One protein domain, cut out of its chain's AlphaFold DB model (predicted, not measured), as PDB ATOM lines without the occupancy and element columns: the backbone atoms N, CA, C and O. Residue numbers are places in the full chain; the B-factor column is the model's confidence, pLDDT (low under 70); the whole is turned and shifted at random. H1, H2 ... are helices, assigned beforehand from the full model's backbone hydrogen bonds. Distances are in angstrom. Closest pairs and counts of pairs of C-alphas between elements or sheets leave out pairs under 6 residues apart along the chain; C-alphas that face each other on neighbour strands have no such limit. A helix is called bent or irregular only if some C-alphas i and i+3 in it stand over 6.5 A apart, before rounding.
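AT A GLANCE: This is residues 962 to 1092 of the 1095 residues of an uncharacterized protein of Legionella rubrilucens (UniProt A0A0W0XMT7). H7 forms the core, with H1, H2, H3 and H4 packed round it; H5 and H6 make a V on another side, its H6 arm reaching back to H7 and H5 kept off by a gap into which the H6 to H7 link loops. The printed part has 131 residues with seven named helices, H1 to H7 in order, and no named strand: all helix. It is compact, with a radius of gyration of the C-alphas of 16.0 A and spans of 47 by 38 by 22 A.

IN THESE COORDINATES: Find C-alpha 962 at (-14.732, -30.929, 40.526); from there H1 runs to residue 975, 19.9 A. H2, residues 977 to 1003, spans 37.8 A; it has a kink of 44 degrees near residue 984 and is irregular, but only just: C-alphas 982 and 985 are 6.8 A apart. Next come H3, residues 1010 to 1020, 15.6 A, and H4, residues 1022 to 1028, 9.5 A. H5 takes residues 1034 to 1052, 25.8 A, and H6 residues 1055 to 1064, 14.0 A. H7, residues 1074 to 1090, runs 24.1 A to C-alpha 1090 at (-10.103, -24.599, 25.753).

HOW THE PARTS SIT: Start at H7, the hub, touching five helices. H1, H2, H3 and H7 are an up and down bundle, each running against the one before. Residues 1083 to 1090 of H7 touch H3 at a steep tilt of 41 degrees, C-alphas 1087 and 1010 being closest at 4.9 A. H1 touches H7 with residues 964 to 968 alone, closest at C-alphas 968 and 1075, 6.4 A. H1 and H2 form a hairpin, closest at C-alphas 972 and 980, 5.4 A. H2 touches H4 with residues 979 to 990 alone, closest at C-alphas 986 and 1024, 5.0 A. H6 touches H7 about perpendicular, 79 degrees, closest at C-alphas 1064 and 1081, 4.5 A. H5 touches H6, closest at C-alphas 1048 and 1056, 6.3 A, and is apart from H7. Every O i to N i+4 pair is within hydrogen-bond range in H1, H3, H5, H6 and H7; H2 has 20 of 23 and H4 2 of 3.

THE WHOLE: The C-alphas of Glu 1005 and Leu 1035 are farthest apart, at 48.3 A. The printed part has no cut and no long link. Mean pLDDT of the printed part is 87.8; look for low confidence at residue 1092, under 70.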
ATOM      1  N   GLU A 962     -14.458 -30.250  39.256       89.25
ATOM      2  CA  GLU A 962     -14.732 -30.929  40.526       89.25
ATOM      3  C   GLU A 962     -15.458 -30.037  41.534       89.25
ATOM      4  O   GLU A 962     -16.396 -30.491  42.199       89.25
ATOM      5  N   THR A 963     -15.083 -28.759  41.598       85.31
ATOM      6  CA  THR A 963     -15.751 -27.762  42.443       85.31
ATOM      7  C   THR A 963     -17.225 -27.626  42.054       85.31
ATOM      8  O   THR A 963     -18.101 -27.741  42.914       85.31
ATOM      9  N   ARG A 964     -17.534 -27.494  40.754       86.44
ATOM     10  CA  ARG A 964     -18.921 -27.387  40.263       86.44
ATOM     11  C   ARG A 964     -19.755 -28.623  40.583       86.44
ATOM     12  O   ARG A 964     -20.870 -28.503  41.095       86.44
ATOM     13  N   PHE A 965     -19.233 -29.822  40.334       89.56
ATOM     14  CA  PHE A 965     -19.974 -31.048  40.637       89.56
ATOM     15  C   PHE A 965     -20.154 -31.277  42.137       89.56
ATOM     16  O   PHE A 965     -21.159 -31.851  42.564       89.56
ATOM     17  N   GLN A 966     -19.228 -30.801  42.964       86.31
ATOM     18  CA  GLN A 966     -19.387 -30.823  44.413       86.31
ATOM     19  C   GLN A 966     -20.477 -29.851  44.893       86.31
ATOM     20  O   GLN A 966     -21.293 -30.235  45.733       86.31
ATOM     21  N   GLU A 967     -20.569 -28.645  44.323       84.81
ATOM     22  CA  GLU A 967     -21.668 -27.700  44.589       84.81
ATOM     23  C   GLU A 967     -23.032 -28.306  44.224       84.81
ATOM     24  O   GLU A 967     -23.982 -28.247  45.014       84.81
ATOM     25  N   ILE A 968     -23.120 -28.945  43.051       86.75
ATOM     26  CA  ILE A 968     -24.339 -29.612  42.586       86.75
ATOM     27  C   ILE A 968     -24.724 -30.760  43.528       86.75
ATOM     28  O   ILE A 968     -25.869 -30.806  43.985       86.75
ATOM     29  N   ARG A 969     -23.784 -31.655  43.864       89.25
ATOM     30  CA  ARG A 969     -24.029 -32.775  44.788       89.25
ATOM     31  C   ARG A 969     -24.473 -32.276  46.159       89.25
ATOM     32  O   ARG A 969     -25.503 -32.726  46.650       89.25
ATOM     33  N   ALA A 970     -23.787 -31.288  46.736       84.75
ATOM     34  CA  ALA A 970     -24.159 -30.707  48.027       84.75
ATOM     35  C   ALA A 970     -25.582 -30.119  48.019       84.75
ATOM     36  O   ALA A 970     -26.331 -30.277  48.987       84.75
ATOM     37  N   ARG A 971     -25.985 -29.471  46.919       85.69
ATOM     38  CA  ARG A 971     -27.350 -28.958  46.747       85.69
ATOM     39  C   ARG A 971     -28.375 -30.087  46.620       85.69
ATOM     40  O   ARG A 971     -29.442 -30.005  47.225       85.69
ATOM     41  N   LEU A 972     -28.071 -31.135  45.852       85.50
ATOM     42  CA  LEU A 972     -28.965 -32.281  45.669       85.50
ATOM     43  C   LEU A 972     -29.129 -33.097  46.960       85.50
ATOM     44  O   LEU A 972     -30.260 -33.435  47.291       85.50
ATOM     45  N   VAL A 973     -28.060 -33.316  47.736       87.62
ATOM     46  CA  VAL A 973     -28.129 -33.909  49.089       87.62
ATOM     47  C   VAL A 973     -29.136 -33.147  49.953       87.62
ATOM     48  O   VAL A 973     -29.992 -33.746  50.595       87.62
ATOM     49  N   ARG A 974     -29.060 -31.811  49.933       85.94
ATOM     50  CA  ARG A 974     -29.872 -30.935  50.784       85.94
ATOM     51  C   ARG A 974     -31.338 -30.845  50.354       85.94
ATOM     52  O   ARG A 974     -32.212 -30.728  51.209       85.94
ATOM     53  N   HIS A 975     -31.614 -30.841  49.050       83.00
ATOM     54  CA  HIS A 975     -32.927 -30.442  48.526       83.00
ATOM     55  C   HIS A 975     -33.648 -31.503  47.682       83.00
ATOM     56  O   HIS A 975     -34.856 -31.371  47.461       83.00
ATOM     57  N   ALA A 976     -32.945 -32.530  47.198       85.62
ATOM     58  CA  ALA A 976     -33.504 -33.569  46.333       85.62
ATOM     59  C   ALA A 976     -32.702 -34.893  46.419       85.62
ATOM     60  O   ALA A 976     -32.112 -35.317  45.423       85.62
ATOM     61  N   PRO A 977     -32.682 -35.578  47.580       86.75
ATOM     62  CA  PRO A 977     -31.885 -36.796  47.772       86.75
ATOM     63  C   PRO A 977     -32.304 -37.952  46.844       86.75
ATOM     64  O   PRO A 977     -31.460 -38.715  46.385       86.75
ATOM     65  N   HIS A 978     -33.588 -38.043  46.478       87.56
ATOM     66  CA  HIS A 978     -34.074 -39.009  45.482       87.56
ATOM     67  C   HIS A 978     -33.504 -38.735  44.079       87.56
ATOM     68  O   HIS A 978     -33.155 -39.665  43.352       87.56
ATOM     69  N   LYS A 979     -33.364 -37.455  43.705       89.88
ATOM     70  CA  LYS A 979     -32.728 -37.038  42.451       89.88
ATOM     71  C   LYS A 979     -31.229 -37.306  42.496       89.88
ATOM     72  O   LYS A 979     -30.685 -37.763  41.501       89.88
ATOM     73  N   LEU A 980     -30.578 -37.090  43.645       89.94
ATOM     74  CA  LEU A 980     -29.161 -37.409  43.837       89.94
ATOM     75  C   LEU A 980     -28.865 -38.878  43.519       89.94
ATOM     76  O   LEU A 980     -27.954 -39.142  42.745       89.94
ATOM     77  N   ALA A 981     -29.655 -39.815  44.052       87.75
ATOM     78  CA  ALA A 981     -29.443 -41.247  43.824       87.75
ATOM     79  C   ALA A 981     -29.437 -41.617  42.328       87.75
ATOM     80  O   ALA A 981     -28.617 -42.418  41.894       87.75
ATOM     81  N   ARG A 982     -30.308 -40.985  41.529       92.50
ATOM     82  CA  ARG A 982     -30.365 -41.166  40.068       92.50
ATOM     83  C   ARG A 982     -29.294 -40.365  39.321       92.50
ATOM     84  O   ARG A 982     -28.912 -40.753  38.227       92.50
ATOM     85  N   TYR A 983     -28.828 -39.259  39.901       92.00
ATOM     86  CA  TYR A 983     -27.871 -38.322  39.311       92.00
ATOM     87  C   TYR A 983     -26.415 -38.798  39.396       92.00
ATOM     88  O   TYR A 983     -25.637 -38.482  38.504       92.00
ATOM     89  N   LEU A 984     -26.040 -39.542  40.446       90.50
ATOM     90  CA  LEU A 984     -24.642 -39.904  40.721       90.50
ATOM     91  C   LEU A 984     -23.976 -40.698  39.590       90.50
ATOM     92  O   LEU A 984     -22.859 -40.372  39.206       90.50
ATOM     93  N   GLU A 985     -24.641 -41.716  39.041       91.56
ATOM     94  CA  GLU A 985     -24.024 -42.551  38.001       91.56
ATOM     95  C   GLU A 985     -23.889 -41.812  36.650       91.56
ATOM     96  O   GLU A 985     -22.796 -41.805  36.084       91.56
ATOM     97  N   PRO A 986     -24.910 -41.088  36.149       92.94
ATOM     98  CA  PRO A 986     -24.756 -40.240  34.964       92.94
ATOM     99  C   PRO A 986     -23.753 -39.098  35.156       92.94
ATOM    100  O   PRO A 986     -23.056 -38.730  34.214       92.94
ATOM    101  N   GLU A 987     -23.641 -38.541  36.366       93.56
ATOM    102  CA  GLU A 987     -22.620 -37.535  36.678       93.56
ATOM    103  C   GLU A 987     -21.227 -38.145  36.609       93.56
ATOM    104  O   GLU A 987     -20.343 -37.574  35.972       93.56
ATOM    105  N   ARG A 988     -21.043 -39.330  37.198       91.81
ATOM    106  CA  ARG A 988     -19.793 -40.083  37.124       91.81
ATOM    107  C   ARG A 988     -19.360 -40.291  35.672       91.81
ATOM    108  O   ARG A 988     -18.222 -39.971  35.338       91.81
ATOM    109  N   GLN A 989     -20.267 -40.765  34.816       92.00
ATOM    110  CA  GLN A 989     -20.008 -40.984  33.388       92.00
ATOM    111  C   GLN A 989     -19.640 -39.684  32.670       92.00
ATOM    112  O   GLN A 989     -18.628 -39.632  31.969       92.00
ATOM    113  N   TYR A 990     -20.411 -38.620  32.907       94.31
ATOM    114  CA  TYR A 990     -20.169 -37.326  32.286       94.31
ATOM    115  C   TYR A 990     -18.813 -36.739  32.684       94.31
ATOM    116  O   TYR A 990     -18.058 -36.290  31.829       94.31
ATOM    117  N   ARG A 991     -18.446 -36.797  33.969       93.19
ATOM    118  CA  ARG A 991     -17.135 -36.325  34.431       93.19
ATOM    119  C   ARG A 991     -15.979 -37.101  33.822       93.19
ATOM    120  O   ARG A 991     -14.996 -36.489  33.422       93.19
ATOM    121  N   THR A 992     -16.086 -38.427  33.751       93.12
ATOM    122  CA  THR A 992     -15.066 -39.264  33.107       93.12
ATOM    123  C   THR A 992     -14.829 -38.800  31.670       93.12
ATOM    124  O   THR A 992     -13.684 -38.577  31.278       93.12
ATOM    125  N   GLN A 993     -15.906 -38.562  30.917       92.94
ATOM    126  CA  GLN A 993     -15.823 -38.079  29.538       92.94
ATOM    127  C   GLN A 993     -15.303 -36.636  29.459       92.94
ATOM    128  O   GLN A 993     -14.464 -36.345  28.611       92.94
ATOM    129  N   LEU A 994     -15.703 -35.752  30.380       92.50
ATOM    130  CA  LEU A 994     -15.172 -34.390  30.481       92.50
ATOM    131  C   LEU A 994     -13.653 -34.377  30.648       92.50
ATOM    132  O   LEU A 994     -12.967 -33.662  29.921       92.50
ATOM    133  N   TYR A 995     -13.112 -35.166  31.577       93.56
ATOM    134  CA  TYR A 995     -11.667 -35.212  31.796       93.56
ATOM    135  C   TYR A 995     -10.922 -35.729  30.567       93.56
ATOM    136  O   TYR A 995      -9.903 -35.150  30.192       93.56
ATOM    137  N   GLN A 996     -11.455 -36.756  29.902       92.19
ATOM    138  CA  GLN A 996     -10.889 -37.290  28.662       92.19
ATOM    139  C   GLN A 996     -10.935 -36.273  27.516       92.19
ATOM    140  O   GLN A 996      -9.959 -36.129  26.784       92.19
ATOM    141  N   MET A 997     -12.032 -35.528  27.377       91.19
ATOM    142  CA  MET A 997     -12.171 -34.484  26.361       91.19
ATOM    143  C   MET A 997     -11.224 -33.311  26.608       91.19
ATOM    144  O   MET A 997     -10.569 -32.850  25.677       91.19
ATOM    145  N   VAL A 998     -11.118 -32.845  27.857       91.50
ATOM    146  CA  VAL A 998     -10.179 -31.781  28.241       91.50
ATOM    147  C   VAL A 998      -8.740 -32.231  27.988       91.50
ATOM    148  O   VAL A 998      -7.963 -31.482  27.402       91.50
ATOM    149  N   PHE A 999      -8.397 -33.464  28.366       90.69
ATOM    150  CA  PHE A 999      -7.084 -34.047  28.097       90.69
ATOM    151  C   PHE A 999      -6.797 -34.108  26.589       90.69
ATOM    152  O   PHE A 999      -5.780 -33.586  26.137       90.69
ATOM    153  N   GLY A1000      -7.723 -34.663  25.800       88.56
ATOM    154  CA  GLY A1000      -7.593 -34.769  24.347       88.56
ATOM    155  C   GLY A1000      -7.437 -33.409  23.665       88.56
ATOM    156  O   GLY A1000      -6.577 -33.253  22.803       88.56
ATOM    157  N   ALA A1001      -8.201 -32.402  24.092       88.06
ATOM    158  CA  ALA A1001      -8.096 -31.048  23.555       88.06
ATOM    159  C   ALA A1001      -6.767 -30.364  23.912       88.06
ATOM    160  O   ALA A1001      -6.229 -29.615  23.102       88.06
ATOM    161  N   MET A1002      -6.215 -30.620  25.104       84.88
ATOM    162  CA  MET A1002      -4.915 -30.074  25.519       84.88
ATOM    163  C   MET A1002      -3.713 -30.816  24.910       84.88
ATOM    164  O   MET A1002      -2.618 -30.247  24.835       84.88
ATOM    165  N   ALA A1003      -3.906 -32.066  24.483       81.50
ATOM    166  CA  ALA A1003      -2.883 -32.887  23.841       81.50
ATOM    167  C   ALA A1003      -2.714 -32.595  22.337       81.50
ATOM    168  O   ALA A1003      -1.641 -32.850  21.793       81.50
ATOM    169  N   GLN A1004      -3.733 -32.050  21.667       81.62
ATOM    170  CA  GLN A1004      -3.661 -31.678  20.249       81.62
ATOM    171  C   GLN A1004      -2.724 -30.478  20.020       81.62
ATOM    172  O   GLN A1004      -2.694 -29.542  20.821       81.62
ATOM    173  N   GLU A1005      -1.978 -30.486  18.908       73.50
ATOM    174  CA  GLU A1005      -1.150 -29.338  18.493       73.50
ATOM    175  C   GLU A1005      -2.005 -28.096  18.211       73.50
ATOM    176  O   GLU A1005      -1.635 -26.983  18.578       73.50
ATOM    177  N   VAL A1006      -3.179 -28.303  17.608       79.75
ATOM    178  CA  VAL A1006      -4.185 -27.266  17.372       79.75
ATOM    179  C   VAL A1006      -5.405 -27.591  18.220       79.75
ATOM    180  O   VAL A1006      -6.047 -28.620  18.016       79.75
ATOM    181  N   ARG A1007      -5.719 -26.720  19.185       82.88
ATOM    182  CA  ARG A1007      -6.896 -26.883  20.048       82.88
ATOM    183  C   ARG A1007      -8.183 -26.767  19.223       82.88
ATOM    184  O   ARG A1007      -8.229 -25.947  18.302       82.88
ATOM    185  N   PRO A1008      -9.237 -27.529  19.559       84.06
ATOM    186  CA  PRO A1008     -10.531 -27.375  18.911       84.06
ATOM    187  C   PRO A1008     -11.080 -25.968  19.168       84.06
ATOM    188  O   PRO A1008     -10.932 -25.421  20.265       84.06
ATOM    189  N   ASP A1009     -11.740 -25.389  18.167       85.81
ATOM    190  CA  ASP A1009     -12.439 -24.126  18.360       85.81
ATOM    191  C   ASP A1009     -13.574 -24.290  19.387       85.81
ATOM    192  O   ASP A1009     -14.106 -25.384  19.621       85.81
ATOM    193  N   LYS A1010     -13.939 -23.168  20.015       86.81
ATOM    194  CA  LYS A1010     -14.932 -23.114  21.092       86.81
ATOM    195  C   LYS A1010     -16.246 -23.809  20.716       86.81
ATOM    196  O   LYS A1010     -16.810 -24.516  21.552       86.81
ATOM    197  N   ASP A1011     -16.753 -23.591  19.506       86.88
ATOM    198  CA  ASP A1011     -18.086 -24.055  19.121       86.88
ATOM    199  C   ASP A1011     -18.072 -25.557  18.808       86.88
ATOM    200  O   ASP A1011     -18.988 -26.283  19.208       86.88
ATOM    201  N   THR A1012     -16.990 -26.055  18.202       87.12
ATOM    202  CA  THR A1012     -16.768 -27.493  17.998       87.12
ATOM    203  C   THR A1012     -16.656 -28.245  19.325       87.12
ATOM    204  O   THR A1012     -17.321 -29.270  19.503       87.12
ATOM    205  N   PHE A1013     -15.880 -27.732  20.288       90.25
ATOM    206  CA  PHE A1013     -15.747 -28.366  21.606       90.25
ATOM    207  C   PHE A1013     -17.066 -28.332  22.390       90.25
ATOM    208  O   PHE A1013     -17.483 -29.347  22.950       90.25
ATOM    209  N   LEU A1014     -17.783 -27.200  22.366       89.62
ATOM    210  CA  LEU A1014     -19.092 -27.077  23.010       89.62
ATOM    211  C   LEU A1014     -20.109 -28.063  22.421       89.62
ATOM    212  O   LEU A1014     -20.853 -28.693  23.167       89.62
ATOM    213  N   LYS A1015     -20.126 -28.251  21.095       89.94
ATOM    214  CA  LYS A1015     -21.014 -29.224  20.445       89.94
ATOM    215  C   LYS A1015     -20.748 -30.653  20.922       89.94
ATOM    216  O   LYS A1015     -21.702 -31.399  21.133       89.94
ATOM    217  N   GLN A1016     -19.482 -31.026  21.111       90.19
ATOM    218  CA  GLN A1016     -19.127 -32.330  21.669       90.19
ATOM    219  C   GLN A1016     -19.630 -32.453  23.113       90.19
ATOM    220  O   GLN A1016     -20.324 -33.419  23.416       90.19
ATOM    221  N   LEU A1017     -19.396 -31.447  23.968       91.31
ATOM    222  CA  LEU A1017     -19.889 -31.434  25.356       91.31
ATOM    223  C   LEU A1017     -21.407 -31.652  25.424       91.31
ATOM    224  O   LEU A1017     -21.883 -32.493  26.186       91.31
ATOM    225  N   LYS A1018     -22.160 -30.983  24.539       90.31
ATOM    226  CA  LYS A1018     -23.619 -31.122  24.431       90.31
ATOM    227  C   LYS A1018     -24.101 -32.520  24.074       90.31
ATOM    228  O   LYS A1018     -25.159 -32.935  24.539       90.31
ATOM    229  N   GLN A1019     -23.339 -33.271  23.289       90.44
ATOM    230  CA  GLN A1019     -23.676 -34.667  23.009       90.44
ATOM    231  C   GLN A1019     -23.499 -35.525  24.264       90.44
ATOM    232  O   GLN A1019     -24.370 -36.328  24.603       90.44
ATOM    233  N   VAL A1020     -22.395 -35.300  24.971       91.62
ATOM    234  CA  VAL A1020     -21.935 -36.104  26.102       91.62
ATOM    235  C   VAL A1020     -22.790 -35.867  27.360       91.62
ATOM    236  O   VAL A1020     -23.057 -36.802  28.112       91.62
ATOM    237  N   GLU A1021     -23.304 -34.648  27.570       92.38
ATOM    238  CA  GLU A1021     -24.128 -34.320  28.747       92.38
ATOM    239  C   GLU A1021     -25.560 -34.885  28.696       92.38
ATOM    240  O   GLU A1021     -26.256 -34.864  29.710       92.38
ATOM    241  N   THR A1022     -26.037 -35.379  27.545       92.31
ATOM    242  CA  THR A1022     -27.456 -35.740  27.326       92.31
ATOM    243  C   THR A1022     -28.048 -36.654  28.418       92.31
ATOM    244  O   THR A1022     -29.121 -36.325  28.941       92.31
ATOM    245  N   PRO A1023     -27.385 -37.758  28.835       91.38
ATOM    246  CA  PRO A1023     -27.909 -38.640  29.885       91.38
ATOM    247  C   PRO A1023     -28.008 -37.944  31.247       91.38
ATOM    248  O   PRO A1023     -28.972 -38.135  31.989       91.38
ATOM    249  N   LEU A1024     -27.028 -37.092  31.559       93.94
ATOM    250  CA  LEU A1024     -27.006 -36.299  32.782       93.94
ATOM    251  C   LEU A1024     -28.105 -35.230  32.764       93.94
ATOM    252  O   LEU A1024     -28.804 -35.029  33.760       93.94
ATOM    253  N   MET A1025     -28.296 -34.574  31.618       91.38
ATOM    254  CA  MET A1025     -29.274 -33.509  31.426       91.38
ATOM    255  C   MET A1025     -30.715 -34.001  31.497       91.38
ATOM    256  O   MET A1025     -31.564 -33.273  32.012       91.38
ATOM    257  N   ALA A1026     -30.993 -35.240  31.083       91.31
ATOM    258  CA  ALA A1026     -32.309 -35.857  31.248       91.31
ATOM    259  C   ALA A1026     -32.774 -35.836  32.715       91.31
ATOM    260  O   ALA A1026     -33.933 -35.538  32.995       91.31
ATOM    261  N   ILE A1027     -31.850 -36.055  33.658       91.44
ATOM    262  CA  ILE A1027     -32.128 -35.990  35.097       91.44
ATOM    263  C   ILE A1027     -31.980 -34.557  35.612       91.44
ATOM    264  O   ILE A1027     -32.795 -34.092  36.408       91.44
ATOM    265  N   ALA A1028     -30.960 -33.814  35.172       89.75
ATOM    266  CA  ALA A1028     -30.724 -32.444  35.625       89.75
ATOM    267  C   ALA A1028     -31.925 -31.523  35.350       89.75
ATOM    268  O   ALA A1028     -32.238 -30.685  36.205       89.75
ATOM    269  N   ASN A1029     -32.627 -31.741  34.233       90.56
ATOM    270  CA  ASN A1029     -33.827 -31.017  33.813       90.56
ATOM    271  C   ASN A1029     -35.104 -31.392  34.573       90.56
ATOM    272  O   ASN A1029     -36.090 -30.662  34.472       90.56
ATOM    273  N   GLU A1030     -35.103 -32.470  35.362       87.88
ATOM    274  CA  GLU A1030     -36.243 -32.792  36.222       87.88
ATOM    275  C   GLU A1030     -36.452 -31.666  37.234       87.88
ATOM    276  O   GLU A1030     -35.598 -31.401  38.090       87.88
ATOM    277  N   ASP A1031     -37.586 -30.986  37.120       80.75
ATOM    278  CA  ASP A1031     -37.940 -29.863  37.970       80.75
ATOM    279  C   ASP A1031     -38.941 -30.300  39.036       80.75
ATOM    280  O   ASP A1031     -39.996 -30.853  38.733       80.75
ATOM    281  N   ARG A1032     -38.615 -30.015  40.298       76.88
ATOM    282  CA  ARG A1032     -39.484 -30.311  41.437       76.88
ATOM    283  C   ARG A1032     -40.736 -29.431  41.432       76.88
ATOM    284  O   ARG A1032     -41.776 -29.885  41.889       76.88
ATOM    285  N   ASN A1033     -40.635 -28.185  40.950       83.31
ATOM    286  CA  ASN A1033     -41.727 -27.208  40.971       83.31
ATOM    287  C   ASN A1033     -41.761 -26.376  39.669       83.31
ATOM    288  O   ASN A1033     -41.457 -25.178  39.695       83.31
ATOM    289  N   PRO A1034     -42.183 -26.967  38.534       86.56
ATOM    290  CA  PRO A1034     -42.160 -26.303  37.228       86.56
ATOM    291  C   PRO A1034     -43.005 -25.026  37.165       86.56
ATOM    292  O   PRO A1034     -42.643 -24.082  36.465       86.56
ATOM    293  N   LEU A1035     -44.107 -24.962  37.920       84.62
ATOM    294  CA  LEU A1035     -44.944 -23.761  38.011       84.62
ATOM    295  C   LEU A1035     -44.222 -22.617  38.729       84.62
ATOM    296  O   LEU A1035     -44.185 -21.507  38.210       84.62
ATOM    297  N   LEU A1036     -43.592 -22.894  39.876       86.69
ATOM    298  CA  LEU A1036     -42.839 -21.885  40.627       86.69
ATOM    299  C   LEU A1036     -41.691 -21.321  39.787       86.69
ATOM    300  O   LEU A1036     -41.487 -20.109  39.759       86.69
ATOM    301  N   ARG A1037     -40.973 -22.188  39.066       90.50
ATOM    302  CA  ARG A1037     -39.889 -21.761  38.183       90.50
ATOM    303  C   ARG A1037     -40.395 -20.885  37.040       90.50
ATOM    304  O   ARG A1037     -39.796 -19.846  36.792       90.50
ATOM    305  N   LYS A1038     -41.505 -21.249  36.387       89.69
ATOM    306  CA  LYS A1038     -42.129 -20.408  35.348       89.69
ATOM    307  C   LYS A1038     -42.540 -19.038  35.892       89.69
ATOM    308  O   LYS A1038     -42.301 -18.033  35.232       89.69
ATOM    309  N   THR A1039     -43.099 -18.982  37.100       89.12
ATOM    310  CA  THR A1039     -43.456 -17.714  37.750       89.12
ATOM    311  C   THR A1039     -42.222 -16.860  38.045       89.12
ATOM    312  O   THR A1039     -42.216 -15.673  37.725       89.12
ATOM    313  N   LEU A1040     -41.152 -17.452  38.590       89.56
ATOM    314  CA  LEU A1040     -39.885 -16.749  38.836       89.56
ATOM    315  C   LEU A1040     -39.223 -16.280  37.537       89.56
ATOM    316  O   LEU A1040     -38.746 -15.154  37.482       89.56
ATOM    317  N   LEU A1041     -39.258 -17.091  36.478       91.12
ATOM    318  CA  LEU A1041     -38.788 -16.703  35.149       91.12
ATOM    319  C   LEU A1041     -39.520 -15.445  34.671       91.12
ATOM    320  O   LEU A1041     -38.875 -14.472  34.297       91.12
ATOM    321  N   ILE A1042     -40.852 -15.411  34.732       90.88
ATOM    322  CA  ILE A1042     -41.628 -14.247  34.283       90.88
ATOM    323  C   ILE A1042     -41.301 -13.006  35.126       90.88
ATOM    324  O   ILE A1042     -40.989 -11.950  34.574       90.88
ATOM    325  N   ILE A1043     -41.340 -13.128  36.457       89.75
ATOM    326  CA  ILE A1043     -41.136 -11.994  37.369       89.75
ATOM    327  C   ILE A1043     -39.708 -11.462  37.263       89.75
ATOM    328  O   ILE A1043     -39.514 -10.268  37.050       89.75
ATOM    329  N   THR A1044     -38.700 -12.327  37.385       89.50
ATOM    330  CA  THR A1044     -37.300 -11.897  37.380       89.50
ATOM    331  C   THR A1044     -36.916 -11.281  36.047       89.50
ATOM    332  O   THR A1044     -36.284 -10.234  36.063       89.50
ATOM    333  N   ASN A1045     -37.345 -11.849  34.915       89.81
ATOM    334  CA  ASN A1045     -36.997 -11.286  33.611       89.81
ATOM    335  C   ASN A1045     -37.737  -9.977  33.304       89.81
ATOM    336  O   ASN A1045     -37.155  -9.097  32.676       89.81
ATOM    337  N   MET A1046     -38.973  -9.788  33.792       88.75
ATOM    338  CA  MET A1046     -39.617  -8.469  33.742       88.75
ATOM    339  C   MET A1046     -38.846  -7.440  34.576       88.75
ATOM    340  O   MET A1046     -38.549  -6.352  34.088       88.75
ATOM    341  N   LEU A1047     -38.478  -7.791  35.812       88.12
ATOM    342  CA  LEU A1047     -37.732  -6.896  36.698       88.12
ATOM    343  C   LEU A1047     -36.351  -6.555  36.124       88.12
ATOM    344  O   LEU A1047     -35.968  -5.390  36.114       88.12
ATOM    345  N   THR A1048     -35.601  -7.524  35.598       85.56
ATOM    346  CA  THR A1048     -34.274  -7.255  35.028       85.56
ATOM    347  C   THR A1048     -34.356  -6.446  33.739       85.56
ATOM    348  O   THR A1048     -33.514  -5.573  33.527       85.56
ATOM    349  N   LEU A1049     -35.376  -6.655  32.905       84.94
ATOM    350  CA  LEU A1049     -35.576  -5.861  31.692       84.94
ATOM    351  C   LEU A1049     -35.896  -4.397  32.028       84.94
ATOM    352  O   LEU A1049     -35.304  -3.505  31.426       84.94
ATOM    353  N   ILE A1050     -36.743  -4.159  33.036       85.19
ATOM    354  CA  ILE A1050     -37.101  -2.814  33.513       85.19
ATOM    355  C   ILE A1050     -35.909  -2.125  34.192       85.19
ATOM    356  O   ILE A1050     -35.579  -0.992  33.854       85.19
ATOM    357  N   PHE A1051     -35.253  -2.793  35.145       85.88
ATOM    358  CA  PHE A1051     -34.269  -2.147  36.019       85.88
ATOM    359  C   PHE A1051     -32.842  -2.146  35.476       85.88
ATOM    360  O   PHE A1051     -32.046  -1.300  35.872       85.88
ATOM    361  N   THR A1052     -32.493  -3.075  34.585       85.81
ATOM    362  CA  THR A1052     -31.121  -3.186  34.057       85.81
ATOM    363  C   THR A1052     -31.034  -2.935  32.559       85.81
ATOM    364  O   THR A1052     -29.958  -3.098  31.989       85.81
ATOM    365  N   LEU A1053     -32.145  -2.558  31.910       83.88
ATOM    366  CA  LEU A1053     -32.226  -2.362  30.459       83.88
ATOM    367  C   LEU A1053     -31.618  -3.550  29.697       83.88
ATOM    368  O   LEU A1053     -30.815  -3.377  28.786       83.88
ATOM    369  N   THR A1054     -31.969  -4.773  30.109       84.19
ATOM    370  CA  THR A1054     -31.459  -6.060  29.586       84.19
ATOM    371  C   THR A1054     -29.979  -6.381  29.847       84.19
ATOM    372  O   THR A1054     -29.553  -7.492  29.532       84.19
ATOM    373  N   LEU A1055     -29.190  -5.502  30.480       85.25
ATOM    374  CA  LEU A1055     -27.766  -5.762  30.749       85.25
ATOM    375  C   LEU A1055     -27.550  -7.001  31.627       85.25
ATOM    376  O   LEU A1055     -26.634  -7.784  31.369       85.25
ATOM    377  N   ALA A1056     -28.412  -7.228  32.624       82.62
ATOM    378  CA  ALA A1056     -28.329  -8.428  33.457       82.62
ATOM    379  C   ALA A1056     -28.637  -9.707  32.664       82.62
ATOM    380  O   ALA A1056     -27.959 -10.713  32.857       82.62
ATOM    381  N   ASN A1057     -29.601  -9.659  31.740       87.31
ATOM    382  CA  ASN A1057     -29.934 -10.768  30.841       87.31
ATOM    383  C   ASN A1057     -28.808 -11.049  29.838       87.31
ATOM    384  O   ASN A1057     -28.460 -12.201  29.610       87.31
ATOM    385  N   ALA A1058     -28.175 -10.011  29.288       85.38
ATOM    386  CA  ALA A1058     -27.018 -10.162  28.407       85.38
ATOM    387  C   ALA A1058     -25.802 -10.751  29.147       85.38
ATOM    388  O   ALA A1058     -25.096 -11.612  28.614       85.38
ATOM    389  N   TYR A1059     -25.565 -10.328  30.395       86.38
ATOM    390  CA  TYR A1059     -24.532 -10.916  31.250       86.38
ATOM    391  C   TYR A1059     -24.846 -12.377  31.602       86.38
ATOM    392  O   TYR A1059     -23.955 -13.226  31.539       86.38
ATOM    393  N   HIS A1060     -26.109 -12.676  31.927       86.31
ATOM    394  CA  HIS A1060     -26.587 -14.035  32.181       86.31
ATOM    395  C   HIS A1060     -26.383 -14.918  30.954       86.31
ATOM    396  O   HIS A1060     -25.659 -15.898  31.071       86.31
ATOM    397  N   TYR A1061     -26.821 -14.492  29.767       87.75
ATOM    398  CA  TYR A1061     -26.591 -15.194  28.500       87.75
ATOM    399  C   TYR A1061     -25.115 -15.501  28.247       87.75
ATOM    400  O   TYR A1061     -24.751 -16.619  27.888       87.75
ATOM    401  N   ARG A1062     -24.220 -14.538  28.499       84.25
ATOM    402  CA  ARG A1062     -22.774 -14.753  28.343       84.25
ATOM    403  C   ARG A1062     -22.224 -15.815  29.304       84.25
ATOM    404  O   ARG A1062     -21.177 -16.403  29.018       84.25
ATOM    405  N   LYS A1063     -22.870 -16.033  30.447       82.44
ATOM    406  CA  LYS A1063     -22.426 -16.960  31.491       82.44
ATOM    407  C   LYS A1063     -23.098 -18.330  31.382       82.44
ATOM    408  O   LYS A1063     -22.398 -19.333  31.385       82.44
ATOM    409  N   SER A1064     -24.423 -18.361  31.276       83.81
ATOM    410  CA  SER A1064     -25.254 -19.566  31.305       83.81
ATOM    411  C   SER A1064     -25.646 -20.069  29.920       83.81
ATOM    412  O   SER A1064     -26.067 -21.212  29.817       83.81
ATOM    413  N   GLY A1065     -25.534 -19.251  28.868       83.94
ATOM    414  CA  GLY A1065     -26.029 -19.562  27.520       83.94
ATOM    415  C   GLY A1065     -27.539 -19.401  27.341       83.94
ATOM    416  O   GLY A1065     -28.024 -19.541  26.223       83.94
ATOM    417  N   ASP A1066     -28.266 -19.081  28.411       88.31
ATOM    418  CA  ASP A1066     -29.703 -18.820  28.405       88.31
ATOM    419  C   ASP A1066     -29.914 -17.312  28.611       88.31
ATOM    420  O   ASP A1066     -29.240 -16.696  29.432       88.31
ATOM    421  N   PHE A1067     -30.797 -16.675  27.836       88.38
ATOM    422  CA  PHE A1067     -31.026 -15.226  27.974       88.38
ATOM    423  C   PHE A1067     -31.947 -14.906  29.151       88.38
ATOM    424  O   PHE A1067     -31.882 -13.815  29.725       88.38
ATOM    425  N   LEU A1068     -32.827 -15.844  29.499       89.31
ATOM    426  CA  LEU A1068     -33.809 -15.671  30.553       89.31
ATOM    427  C   LEU A1068     -33.325 -16.327  31.851       89.31
ATOM    428  O   LEU A1068     -32.973 -17.506  31.898       89.31
ATOM    429  N   PHE A1069     -33.397 -15.586  32.956       88.00
ATOM    430  CA  PHE A1069     -33.187 -16.156  34.286       88.00
ATOM    431  C   PHE A1069     -34.222 -17.255  34.561       88.00
ATOM    432  O   PHE A1069     -35.397 -17.096  34.226       88.00
ATOM    433  N   PHE A1070     -33.800 -18.348  35.204       88.88
ATOM    434  CA  PHE A1070     -34.638 -19.513  35.536       88.88
ATOM    435  C   PHE A1070     -35.177 -20.321  34.335       88.88
ATOM    436  O   PHE A1070     -36.051 -21.180  34.508       88.88
ATOM    437  N   GLU A1071     -34.636 -20.118  33.127       88.44
ATOM    438  CA  GLU A1071     -34.991 -20.875  31.912       88.44
ATOM    439  C   GLU A1071     -34.783 -22.389  32.048       88.44
ATOM    440  O   GLU A1071     -35.538 -23.178  31.469       88.44
ATOM    441  N   ARG A1072     -33.861 -22.814  32.922       89.81
ATOM    442  CA  ARG A1072     -33.620 -24.217  33.294       89.81
ATOM    443  C   ARG A1072     -33.564 -24.388  34.816       89.81
ATOM    444  O   ARG A1072     -33.383 -23.411  35.542       89.81
ATOM    445  N   PRO A1073     -33.729 -25.611  35.352       89.75
ATOM    446  CA  PRO A1073     -33.459 -25.872  36.763       89.75
ATOM    447  C   PRO A1073     -31.991 -25.581  37.105       89.75
ATOM    448  O   PRO A1073     -31.104 -25.898  36.318       89.75
ATOM    449  N   ALA A1074     -31.710 -25.114  38.325       87.50
ATOM    450  CA  ALA A1074     -30.358 -24.738  38.775       87.50
ATOM    451  C   ALA A1074     -29.286 -25.849  38.648       87.50
ATOM    452  O   ALA A1074     -28.087 -25.587  38.721       87.50
ATOM    453  N   THR A1075     -29.704 -27.113  38.505       88.75
ATOM    454  CA  THR A1075     -28.790 -28.236  38.220       88.75
ATOM    455  C   THR A1075     -28.389 -28.291  36.759       88.75
ATOM    456  O   THR A1075     -27.205 -28.406  36.481       88.75
ATOM    457  N   SER A1076     -29.346 -28.123  35.851       90.25
ATOM    458  CA  SER A1076     -29.080 -28.032  34.419       90.25
ATOM    459  C   SER A1076     -28.319 -26.753  34.060       90.25
ATOM    460  O   SER A1076     -27.331 -26.812  33.337       90.25
ATOM    461  N   GLU A1077     -28.703 -25.609  34.635       88.56
ATOM    462  CA  GLU A1077     -28.008 -24.332  34.415       88.56
ATOM    463  C   GLU A1077     -26.542 -24.386  34.875       88.56
ATOM    464  O   GLU A1077     -25.656 -23.857  34.205       88.56
ATOM    465  N   GLY A1078     -26.270 -25.072  35.992       87.62
ATOM    466  CA  GLY A1078     -24.910 -25.268  36.496       87.62
ATOM    467  C   GLY A1078     -24.028 -26.101  35.559       87.62
ATOM    468  O   GLY A1078     -22.866 -25.754  35.370       87.62
ATOM    469  N   ILE A1079     -24.582 -27.153  34.943       91.31
ATOM    470  CA  ILE A1079     -23.869 -27.971  33.945       91.31
ATOM    471  C   ILE A1079     -23.647 -27.150  32.667       91.31
ATOM    472  O   ILE A1079     -22.525 -27.056  32.188       91.31
ATOM    473  N   ASN A1080     -24.676 -26.447  32.182       90.25
ATOM    474  CA  ASN A1080     -24.574 -25.627  30.972       90.25
ATOM    475  C   ASN A1080     -23.540 -24.494  31.112       90.25
ATOM    476  O   ASN A1080     -22.768 -24.228  30.192       90.25
ATOM    477  N   THR A1081     -23.499 -23.855  32.284       89.75
ATOM    478  CA  THR A1081     -22.502 -22.826  32.614       89.75
ATOM    479  C   THR A1081     -21.091 -23.410  32.596       89.75
ATOM    480  O   THR A1081     -20.193 -22.803  32.013       89.75
ATOM    481  N   LEU A1082     -20.896 -24.596  33.188       90.88
ATOM    482  CA  LEU A1082     -19.608 -25.286  33.166       90.88
ATOM    483  C   LEU A1082     -19.169 -25.569  31.724       90.88
ATOM    484  O   LEU A1082     -18.041 -25.244  31.371       90.88
ATOM    485  N   ASP A1083     -20.049 -26.092  30.871       91.31
ATOM    486  CA  ASP A1083     -19.701 -26.404  29.480       91.31
ATOM    487  C   ASP A1083     -19.228 -25.173  28.697       91.31
ATOM    488  O   ASP A1083     -18.255 -25.235  27.944       91.31
ATOM    489  N   ILE A1084     -19.894 -24.030  28.890       88.06
ATOM    490  CA  ILE A1084     -19.532 -22.762  28.244       88.06
ATOM    491  C   ILE A1084     -18.203 -22.228  28.789       88.06
ATOM    492  O   ILE A1084     -17.381 -21.728  28.014       88.06
ATOM    493  N   GLU A1085     -17.983 -22.321  30.105       88.69
ATOM    494  CA  GLU A1085     -16.722 -21.946  30.758       88.69
ATOM    495  C   GLU A1085     -15.561 -22.814  30.237       88.69
ATOM    496  O   GLU A1085     -14.509 -22.278  29.873       88.69
ATOM    497  N   LEU A1086     -15.774 -24.126  30.088       88.88
ATOM    498  CA  LEU A1086     -14.795 -25.069  29.545       88.88
ATOM    499  C   LEU A1086     -14.490 -24.790  28.075       88.88
ATOM    500  O   LEU A1086     -13.327 -24.621  27.719       88.88
ATOM    501  N   ALA A1087     -15.514 -24.668  27.230       88.19
ATOM    502  CA  ALA A1087     -15.333 -24.376  25.811       88.19
ATOM    503  C   ALA A1087     -14.607 -23.045  25.579       88.19
ATOM    504  O   ALA A1087     -13.779 -22.937  24.678       88.19
ATOM    505  N   ARG A1088     -14.866 -22.035  26.419       86.88
ATOM    506  CA  ARG A1088     -14.139 -20.759  26.380       86.88
ATOM    507  C   ARG A1088     -12.678 -20.917  26.795       86.88
ATOM    508  O   ARG A1088     -11.819 -20.297  26.183       86.88
ATOM    509  N   THR A1089     -12.411 -21.712  27.827       85.88
ATOM    510  CA  THR A1089     -11.051 -21.924  28.348       85.88
ATOM    511  C   THR A1089     -10.196 -22.738  27.378       85.88
ATOM    512  O   THR A1089      -9.024 -22.432  27.186       85.88
ATOM    513  N   ILE A1090     -10.786 -23.743  26.728       84.00
ATOM    514  CA  ILE A1090     -10.103 -24.599  25.753       84.00
ATOM    515  C   ILE A1090      -9.954 -23.908  24.392       84.00
ATOM    516  O   ILE A1090      -8.877 -23.967  23.807       84.00
ATOM    517  N   GLY A1091     -11.002 -23.233  23.911       72.69
ATOM    518  CA  GLY A1091     -11.033 -22.595  22.590       72.69
ATOM    519  C   GLY A1091     -10.356 -21.222  22.507       72.69
ATOM    520  O   GLY A1091     -10.384 -20.601  21.447       72.69
ATOM    521  N   ALA A1092      -9.780 -20.710  23.600       66.50
ATOM    522  CA  ALA A1092      -8.934 -19.521  23.552       66.50
ATOM    523  C   ALA A1092      -7.582 -19.865  22.887       66.50
ATOM    524  O   ALA A1092      -7.022 -20.923  23.197       66.50
TER     525      ALA A1092